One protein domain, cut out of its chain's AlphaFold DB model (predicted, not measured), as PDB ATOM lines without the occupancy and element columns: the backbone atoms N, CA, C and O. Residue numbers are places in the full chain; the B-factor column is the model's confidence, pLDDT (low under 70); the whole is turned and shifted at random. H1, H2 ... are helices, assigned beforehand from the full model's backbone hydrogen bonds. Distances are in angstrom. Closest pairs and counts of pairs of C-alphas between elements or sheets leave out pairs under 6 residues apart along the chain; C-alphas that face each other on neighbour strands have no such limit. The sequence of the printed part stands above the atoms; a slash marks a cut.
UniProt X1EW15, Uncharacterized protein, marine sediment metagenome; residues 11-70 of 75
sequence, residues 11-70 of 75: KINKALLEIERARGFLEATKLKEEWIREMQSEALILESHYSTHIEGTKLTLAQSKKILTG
ATOM      1  N   LYS A  11      75.810 141.736 125.907       98.31
ATOM      2  CA  LYS A  11      76.164 140.317 126.061       98.31
ATOM      3  C   LYS A  11      77.663 140.082 125.858       98.31
ATOM      4  O   LYS A  11      78.265 139.375 126.660       98.31
ATOM      5  N   ILE A  12      78.252 140.684 124.821       98.12
ATOM      6  CA  ILE A  12      79.700 140.606 124.565       98.12
ATOM      7  C   ILE A  12      80.461 141.238 125.730       98.12
ATOM      8  O   ILE A  12      81.357 140.607 126.276       98.12
ATOM      9  N   ASN A  13      80.052 142.431 126.172       98.19
ATOM     10  CA  ASN A  13      80.697 143.118 127.288       98.19
ATOM     11  C   ASN A  13      80.648 142.291 128.585       98.19
ATOM     12  O   ASN A  13      81.648 142.166 129.286       98.19
ATOM     13  N   LYS A  14      79.502 141.659 128.877       98.50
ATOM     14  CA  LYS A  14      79.372 140.759 130.028       98.50
ATOM     15  C   LYS A  14      80.306 139.553 129.910       98.50
ATOM     16  O   LYS A  14      80.979 139.233 130.879       98.50
ATOM     17  N   ALA A  15      80.366 138.910 128.743       98.38
ATOM     18  CA  ALA A  15      81.244 137.762 128.522       98.38
ATOM     19  C   ALA A  15      82.729 138.127 128.681       98.38
ATOM     20  O   ALA A  15      83.456 137.400 129.347       98.38
ATOM     21  N   LEU A  16      83.154 139.275 128.139       97.94
ATOM     22  CA  LEU A  16      84.514 139.788 128.325       97.94
ATOM     23  C   LEU A  16      84.828 139.990 129.811       97.94
ATOM     24  O   LEU A  16      85.865 139.541 130.283       97.94
ATOM     25  N   LEU A  17      83.906 140.583 130.573       98.19
ATOM     26  CA  LEU A  17      84.103 140.796 132.005       98.19
ATOM     27  C   LEU A  17      84.212 139.481 132.800       98.19
ATOM     28  O   LEU A  17      84.993 139.414 133.745       98.19
ATOM     29  N   GLU A  18      83.443 138.444 132.450       98.38
ATOM     30  CA  GLU A  18      83.589 137.119 133.076       98.38
ATOM     31  C   GLU A  18      84.959 136.492 132.766       98.38
ATOM     32  O   GLU A  18      85.601 135.956 133.668       98.38
ATOM     33  N   ILE A  19      85.430 136.604 131.516       98.12
ATOM     34  CA  ILE A  19      86.754 136.115 131.100       98.12
ATOM     35  C   ILE A  19      87.859 136.831 131.885       98.12
ATOM     36  O   ILE A  19      88.720 136.170 132.463       98.12
ATOM     37  N   GLU A  20      87.805 138.161 131.970       98.06
ATOM     38  CA  GLU A  20      88.801 138.949 132.705       98.06
ATOM     39  C   GLU A  20      88.782 138.654 134.209       98.06
ATOM     40  O   GLU A  20      89.837 138.581 134.836       98.06
ATOM     41  N   ARG A  21      87.607 138.401 134.803       97.44
ATOM     42  CA  ARG A  21      87.519 137.980 136.210       97.44
ATOM     43  C   ARG A  21      88.178 136.623 136.448       97.44
ATOM     44  O   ARG A  21      88.938 136.483 137.405       97.44
ATOM     45  N   ALA A  22      87.915 135.641 135.588       96.62
ATOM     46  CA  ALA A  22      88.541 134.324 135.689       96.62
ATOM     47  C   ALA A  22      90.065 134.409 135.508       96.62
ATOM     48  O   ALA A  22      90.818 133.814 136.277       96.62
ATOM     49  N   ARG A  23      90.521 135.200 134.531       95.25
ATOM     50  CA  ARG A  23      91.944 135.434 134.279       95.25
ATOM     51  C   ARG A  23      92.634 136.108 135.464       95.25
ATOM     52  O   ARG A  23      93.634 135.588 135.946       95.25
ATOM     53  N   GLY A  24      92.084 137.216 135.957       95.12
ATOM     54  CA  GLY A  24      92.658 137.955 137.081       95.12
ATOM     55  C   GLY A  24      92.744 137.115 138.357       95.12
ATOM     56  O   GLY A  24      93.720 137.215 139.096       95.12
ATOM     57  N   PHE A  25      91.770 136.225 138.586       93.94
ATOM     58  CA  PHE A  25      91.849 135.242 139.667       93.94
ATOM     59  C   PHE A  25      93.058 134.313 139.498       93.94
ATOM     60  O   PHE A  25      93.855 134.188 140.424       93.94
ATOM     61  N   LEU A  26      93.231 133.704 138.320       89.81
ATOM     62  CA  LEU A  26      94.355 132.801 138.056       89.81
ATOM     63  C   LEU A  26      95.711 133.511 138.188       89.81
ATOM     64  O   LEU A  26      96.627 132.955 138.790       89.81
ATOM     65  N   GLU A  27      95.832 134.744 137.693       89.06
ATOM     66  CA  GLU A  27      97.068 135.538 137.776       89.06
ATOM     67  C   GLU A  27      97.432 135.921 139.220       89.06
ATOM     68  O   GLU A  27      98.610 135.963 139.574       89.06
ATOM     69  N   ALA A  28      96.436 136.169 140.076       91.88
ATOM     70  CA  ALA A  28      96.658 136.485 141.486       91.88
ATOM     71  C   ALA A  28      96.982 135.244 142.341       91.88
ATOM     72  O   ALA A  28      97.537 135.369 143.439       91.88
ATOM     73  N   THR A  29      96.632 134.041 141.874       89.56
ATOM     74  CA  THR A  29      96.901 132.799 142.607       89.56
ATOM     75  C   THR A  29      98.346 132.330 142.443       89.56
ATOM     76  O   THR A  29      98.879 132.240 141.341       89.56
ATOM     77  N   LYS A  30      98.986 131.949 143.554       87.25
ATOM     78  CA  LYS A  30     100.287 131.265 143.530       87.25
ATOM     79  C   LYS A  30     100.079 129.767 143.323       87.25
ATOM     80  O   LYS A  30      99.937 129.018 144.288       87.25
ATOM     81  N   LEU A  31     100.039 129.341 142.066       86.31
ATOM     82  CA  LEU A  31     100.043 127.925 141.699       86.31
ATOM     83  C   LEU A  31     101.478 127.393 141.674       86.31
ATOM     84  O   LEU A  31     102.425 128.133 141.407       86.31
ATOM     85  N   LYS A  32     101.647 126.098 141.946       91.88
ATOM     86  CA  LYS A  32     102.960 125.466 141.821       91.88
ATOM     87  C   LYS A  32     103.386 125.438 140.354       91.88
ATOM     88  O   LYS A  32     102.591 125.081 139.486       91.88
ATOM     89  N   GLU A  33     104.651 125.748 140.085       91.31
ATOM     90  CA  GLU A  33     105.187 125.764 138.718       91.31
ATOM     91  C   GLU A  33     105.053 124.409 138.012       91.31
ATOM     92  O   GLU A  33     104.766 124.366 136.818       91.31
ATOM     93  N   GLU A  34     105.216 123.306 138.750       94.69
ATOM     94  CA  GLU A  34     105.024 121.942 138.240       94.69
ATOM     95  C   GLU A  34     103.613 121.748 137.660       94.69
ATOM     96  O   GLU A  34     103.471 121.289 136.528       94.69
ATOM     97  N   TRP A  35     102.579 122.219 138.363       92.75
ATOM     98  CA  TRP A  35     101.193 122.113 137.908       92.75
ATOM     99  C   TRP A  35     100.939 122.962 136.669       92.75
ATOM    100  O   TRP A  35     100.252 122.520 135.754       92.75
ATOM    101  N   ILE A  36     101.507 124.172 136.605       92.50
ATOM    102  CA  ILE A  36     101.371 125.037 135.424       92.50
ATOM    103  C   ILE A  36     101.964 124.346 134.193       92.50
ATOM    104  O   ILE A  36     101.314 124.307 133.148       92.50
ATOM    105  N   ARG A  37     103.162 123.766 134.317       93.56
ATOM    106  CA  ARG A  37     103.828 123.057 133.213       93.56
ATOM    107  C   ARG A  37     103.018 121.853 132.736       93.56
ATOM    108  O   ARG A  37     102.847 121.678 131.532       93.56
ATOM    109  N   GLU A  38     102.495 121.050 133.661       93.94
ATOM    110  CA  GLU A  38     101.646 119.898 133.333       93.94
ATOM    111  C   GLU A  38     100.356 120.329 132.626       93.94
ATOM    112  O   GLU A  38     100.036 119.811 131.555       93.94
ATOM    113  N   MET A  39      99.653 121.333 133.162       94.00
ATOM    114  CA  MET A  39      98.428 121.859 132.553       94.00
ATOM    115  C   MET A  39      98.677 122.436 131.156       94.00
ATOM    116  O   MET A  39      97.885 122.189 130.251       94.00
ATOM    117  N   GLN A  40      99.776 123.168 130.955       94.06
ATOM    118  CA  GLN A  40     100.155 123.698 129.642       94.06
ATOM    119  C   GLN A  40     100.442 122.581 128.634       94.06
ATOM    120  O   GLN A  40     100.001 122.660 127.487       94.06
ATOM    121  N   SER A  41     101.133 121.519 129.059       94.44
ATOM    122  CA  SER A  41     101.395 120.359 128.205       94.44
ATOM    123  C   SER A  41     100.101 119.659 127.780       94.44
ATOM    124  O   SER A  41      99.951 119.312 126.609       94.44
ATOM    125  N   GLU A  42      99.157 119.443 128.699       95.12
ATOM    126  CA  GLU A  42      97.867 118.827 128.357       95.12
ATOM    127  C   GLU A  42      97.001 119.761 127.497       95.12
ATOM    128  O   GLU A  42      96.369 119.301 126.545       95.12
ATOM    129  N   ALA A  43      97.017 121.072 127.762       96.44
ATOM    130  CA  ALA A  43      96.311 122.060 126.949       96.44
ATOM    131  C   ALA A  43      96.792 122.044 125.489       96.44
ATOM    132  O   ALA A  43      95.962 122.013 124.584       96.44
ATOM    133  N   LEU A  44      98.107 121.964 125.259       95.62
ATOM    134  CA  LEU A  44      98.688 121.864 123.918       95.62
ATOM    135  C   LEU A  44      98.227 120.598 123.175       95.62
ATOM    136  O   LEU A  44      97.953 120.635 121.973       95.62
ATOM    137  N   ILE A  45      98.126 119.472 123.887       95.94
ATOM    138  CA  ILE A  45      97.645 118.203 123.324       95.94
ATOM    139  C   ILE A  45      96.176 118.313 122.910       95.94
ATOM    140  O   ILE A  45      95.816 117.878 121.813       95.94
ATOM    141  N   LEU A  46      95.339 118.894 123.772       97.00
ATOM    142  CA  LEU A  46      93.917 119.091 123.500       97.00
ATOM    143  C   LEU A  46      93.703 120.063 122.336       97.00
ATOM    144  O   LEU A  46      92.948 119.744 121.420       97.00
ATOM    145  N   GLU A  47      94.391 121.207 122.343       96.31
ATOM    146  CA  GLU A  47      94.329 122.213 121.279       96.31
ATOM    147  C   GLU A  47      94.689 121.598 119.927       96.31
ATOM    148  O   GLU A  47      93.892 121.660 118.989       96.31
ATOM    149  N   SER A  48      95.854 120.950 119.850       95.00
ATOM    150  CA  SER A  48      96.337 120.336 118.615       95.00
ATOM    151  C   SER A  48      95.352 119.289 118.107       95.00
ATOM    152  O   SER A  48      94.989 119.315 116.937       95.00
ATOM    153  N   HIS A  49      94.871 118.399 118.984       96.31
ATOM    154  CA  HIS A  49      93.920 117.362 118.596       96.31
ATOM    155  C   HIS A  49      92.615 117.955 118.058       96.31
ATOM    156  O   HIS A  49      92.204 117.605 116.954       96.31
ATOM    157  N   TYR A  50      91.957 118.842 118.807       97.00
ATOM    158  CA  TYR A  50      90.644 119.352 118.411       97.00
ATOM    159  C   TYR A  50      90.721 120.297 117.214       97.00
ATOM    160  O   TYR A  50      89.882 120.193 116.321       97.00
ATOM    161  N   SER A  51      91.738 121.162 117.147       96.62
ATOM    162  CA  SER A  51      91.931 122.062 116.009       96.62
ATOM    163  C   SER A  51      92.158 121.269 114.723       96.62
ATOM    164  O   SER A  51      91.418 121.443 113.759       96.62
ATOM    165  N   THR A  52      93.088 120.307 114.713       95.12
ATOM    166  CA  THR A  52      93.341 119.529 113.493       95.12
ATOM    167  C   THR A  52      92.219 118.542 113.186       95.12
ATOM    168  O   THR A  52      92.077 118.104 112.044       95.12
ATOM    169  N   HIS A  53      91.431 118.114 114.175       96.25
ATOM    170  CA  HIS A  53      90.277 117.245 113.935       96.25
ATOM    171  C   HIS A  53      89.152 117.983 113.203       96.25
ATOM    172  O   HIS A  53      88.541 117.402 112.306       96.25
ATOM    173  N   ILE A  54      88.932 119.267 113.521       96.62
ATOM    174  CA  ILE A  54      88.014 120.145 112.775       96.62
ATOM    175  C   ILE A  54      88.449 120.249 111.306       96.62
ATOM    176  O   ILE A  54      87.609 120.153 110.414       96.62
ATOM    177  N   GLU A  55      89.759 120.314 111.052       95.81
ATOM    178  CA  GLU A  55      90.349 120.305 109.702       95.81
ATOM    179  C   GLU A  55      90.387 118.907 109.040       95.81
ATOM    180  O   GLU A  55      90.881 118.743 107.926       95.81
ATOM    181  N   GLY A  56      89.868 117.868 109.706       94.75
ATOM    182  CA  GLY A  56      89.655 116.541 109.122       94.75
ATOM    183  C   GLY A  56      90.684 115.465 109.476       94.75
ATOM    184  O   GLY A  56      90.578 114.342 108.968       94.75
ATOM    185  N   THR A  57      91.646 115.734 110.365       93.62
ATOM    186  CA  THR A  57      92.560 114.679 110.839       93.62
ATOM    187  C   THR A  57      91.806 113.563 111.570       93.62
ATOM    188  O   THR A  57      90.870 113.798 112.335       93.62
ATOM    189  N   LYS A  58      92.218 112.310 111.348       94.31
ATOM    190  CA  LYS A  58      91.597 111.112 111.951       94.31
ATOM    191  C   LYS A  58      92.376 110.552 113.140       94.31
ATOM    192  O   LYS A  58      92.124 109.434 113.576       94.31
ATOM    193  N   LEU A  59      93.330 111.323 113.656       93.81
ATOM    194  CA  LEU A  59      94.100 110.936 114.827       93.81
ATOM    195  C   LEU A  59      93.214 110.984 116.065       93.81
ATOM    196  O   LEU A  59      92.505 111.956 116.297       93.81
ATOM    197  N   THR A  60      93.302 109.952 116.892       95.31
ATOM    198  CA  THR A  60      92.734 109.976 118.241       95.31
ATOM    199  C   THR A  60      93.515 110.943 119.136       95.31
ATOM    200  O   THR A  60      94.684 111.254 118.874       95.31
ATOM    201  N   LEU A  61      92.914 111.369 120.248       95.06
ATOM    202  CA  LEU A  61      93.609 112.167 121.262       95.06
ATOM    203  C   LEU A  61      94.888 111.462 121.757       95.06
ATOM    204  O   LEU A  61      95.942 112.081 121.881       95.06
ATOM    205  N   ALA A  62      94.832 110.139 121.948       94.94
ATOM    206  CA  ALA A  62      95.981 109.339 122.367       94.94
ATOM    207  C   ALA A  62      97.106 109.307 121.315       94.94
ATOM    208  O   ALA A  62      98.284 109.369 121.668       94.94
ATOM    209  N   GLN A  63      96.767 109.226 120.024       94.69
ATOM    210  CA  GLN A  63      97.752 109.322 118.940       94.69
ATOM    211  C   GLN A  63      98.359 110.725 118.857       94.69
ATOM    212  O   GLN A  63      99.573 110.849 118.725       94.69
ATOM    213  N   SER A  64      97.541 111.765 119.020       94.88
ATOM    214  CA  SER A  64      97.993 113.163 119.045       94.88
ATOM    215  C   SER A  64      98.984 113.397 120.195       94.88
ATOM    216  O   SER A  64     100.072 113.927 119.982       94.88
ATOM    217  N   LYS A  65      98.680 112.873 121.392       95.19
ATOM    218  CA  LYS A  65      99.586 112.878 122.554       95.19
ATOM    219  C   LYS A  65     100.905 112.160 122.276       95.19
ATOM    220  O   LYS A  65     101.965 112.659 122.645       95.19
ATOM    221  N   LYS A  66     100.869 110.992 121.625       94.69
ATOM    222  CA  LYS A  66     102.089 110.261 121.241       94.69
ATOM    223  C   LYS A  66     102.972 111.108 120.325       94.69
ATOM    224  O   LYS A  66     104.140 111.282 120.643       94.69
ATOM    225  N   ILE A  67     102.406 111.693 119.273       92.88
ATOM    226  CA  ILE A  67     103.155 112.533 118.325       92.88
ATOM    227  C   ILE A  67     103.779 113.743 119.029       92.88
ATOM    228  O   ILE A  67     104.976 113.978 118.888       92.88
ATOM    229  N   LEU A  68     103.002 114.476 119.832       90.56
ATOM    230  CA  LEU A  68     103.484 115.674 120.534       90.56
ATOM    231  C   LEU A  68     104.545 115.371 121.599       90.56
ATOM    232  O   LEU A  68     105.359 116.229 121.918       90.56
ATOM    233  N   THR A  69     104.573 114.143 122.119       90.81
ATOM    234  CA  THR A  69     105.619 113.665 123.041       90.81
ATOM    235  C   THR A  69     106.792 112.989 122.320       90.81
ATOM    236  O   THR A  69     107.612 112.332 122.960       90.81
ATOM    237  N   GLY A  70     106.885 113.126 120.991       91.12
ATOM    238  CA  GLY A  70     107.984 112.597 120.176       91.12
ATOM    239  C   GLY A  70     107.907 111.094 119.888       91.12
ATOM    240  O   GLY A  70     108.864 110.513 119.383       91.12
TER     241      GLY A  70
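AT A GLANCE: This is residues 11 to 70 of the 75 residues of an uncharacterized protein of marine sediment metagenome (UniProt X1EW15). Two long helices, H1 and H2, make an open V whose arms are joined at one end by a tight link, and the chain then folds back so that the short H3 packs crosswise on the later part of H2, on the side away from H1. H1 sticks out as a free arm. The printed part has 60 residues with three named helices, in the order H1, H2, H3, and no named strand; its class is all helix. It is only just loose, close to extended, with a radius of gyration of the C-alphas of 15.6 A, and its outline is flat, spanning 37 by 33 by 11 A.

HOW THE PARTS SIT: Start at Lys 11: H1, residues 11 to 28, touches no helix. It is apart from H2, residues 33 to 54, although a tight link of 4 residues joins them. After H2, a short link of 6 residues takes you to H3, residues 61 to 68, which is apart from H1. H2 touches H3 with residues 45 to 49 alone; look at the C-alphas of Ile 45 and Lys 65, the closest of the two helices, 5.7 A apart. Their lines stand at a steep tilt of 68 degrees, only just short of about perpendicular, and they run opposite ways. In H1, H2 and H3, every backbone O i to N i+4 pair is within hydrogen-bond range.

IN THESE COORDINATES: Find C-alpha 11 at (76.164, 140.317, 126.061); from there H1 runs 25.9 A to C-alpha 28. Next find C-alpha 33 at (105.187, 125.764, 138.718), where H2, the longest helix by residues, begins; it runs 31.6 A to C-alpha 54. H3 runs 10.5 A from C-alpha 61 to C-alpha 68 at (103.484, 115.674, 120.534).

THE WHOLE: The C-alphas of Lys 11 and Gly 70 are the two farthest apart, at 42.6 A. Residues 11 to 40 stand free; the body without them spans 21 by 15 by 11 A. The printed part has no cut and no long link, its mean pLDDT is 94.7, and no printed residue is under 70.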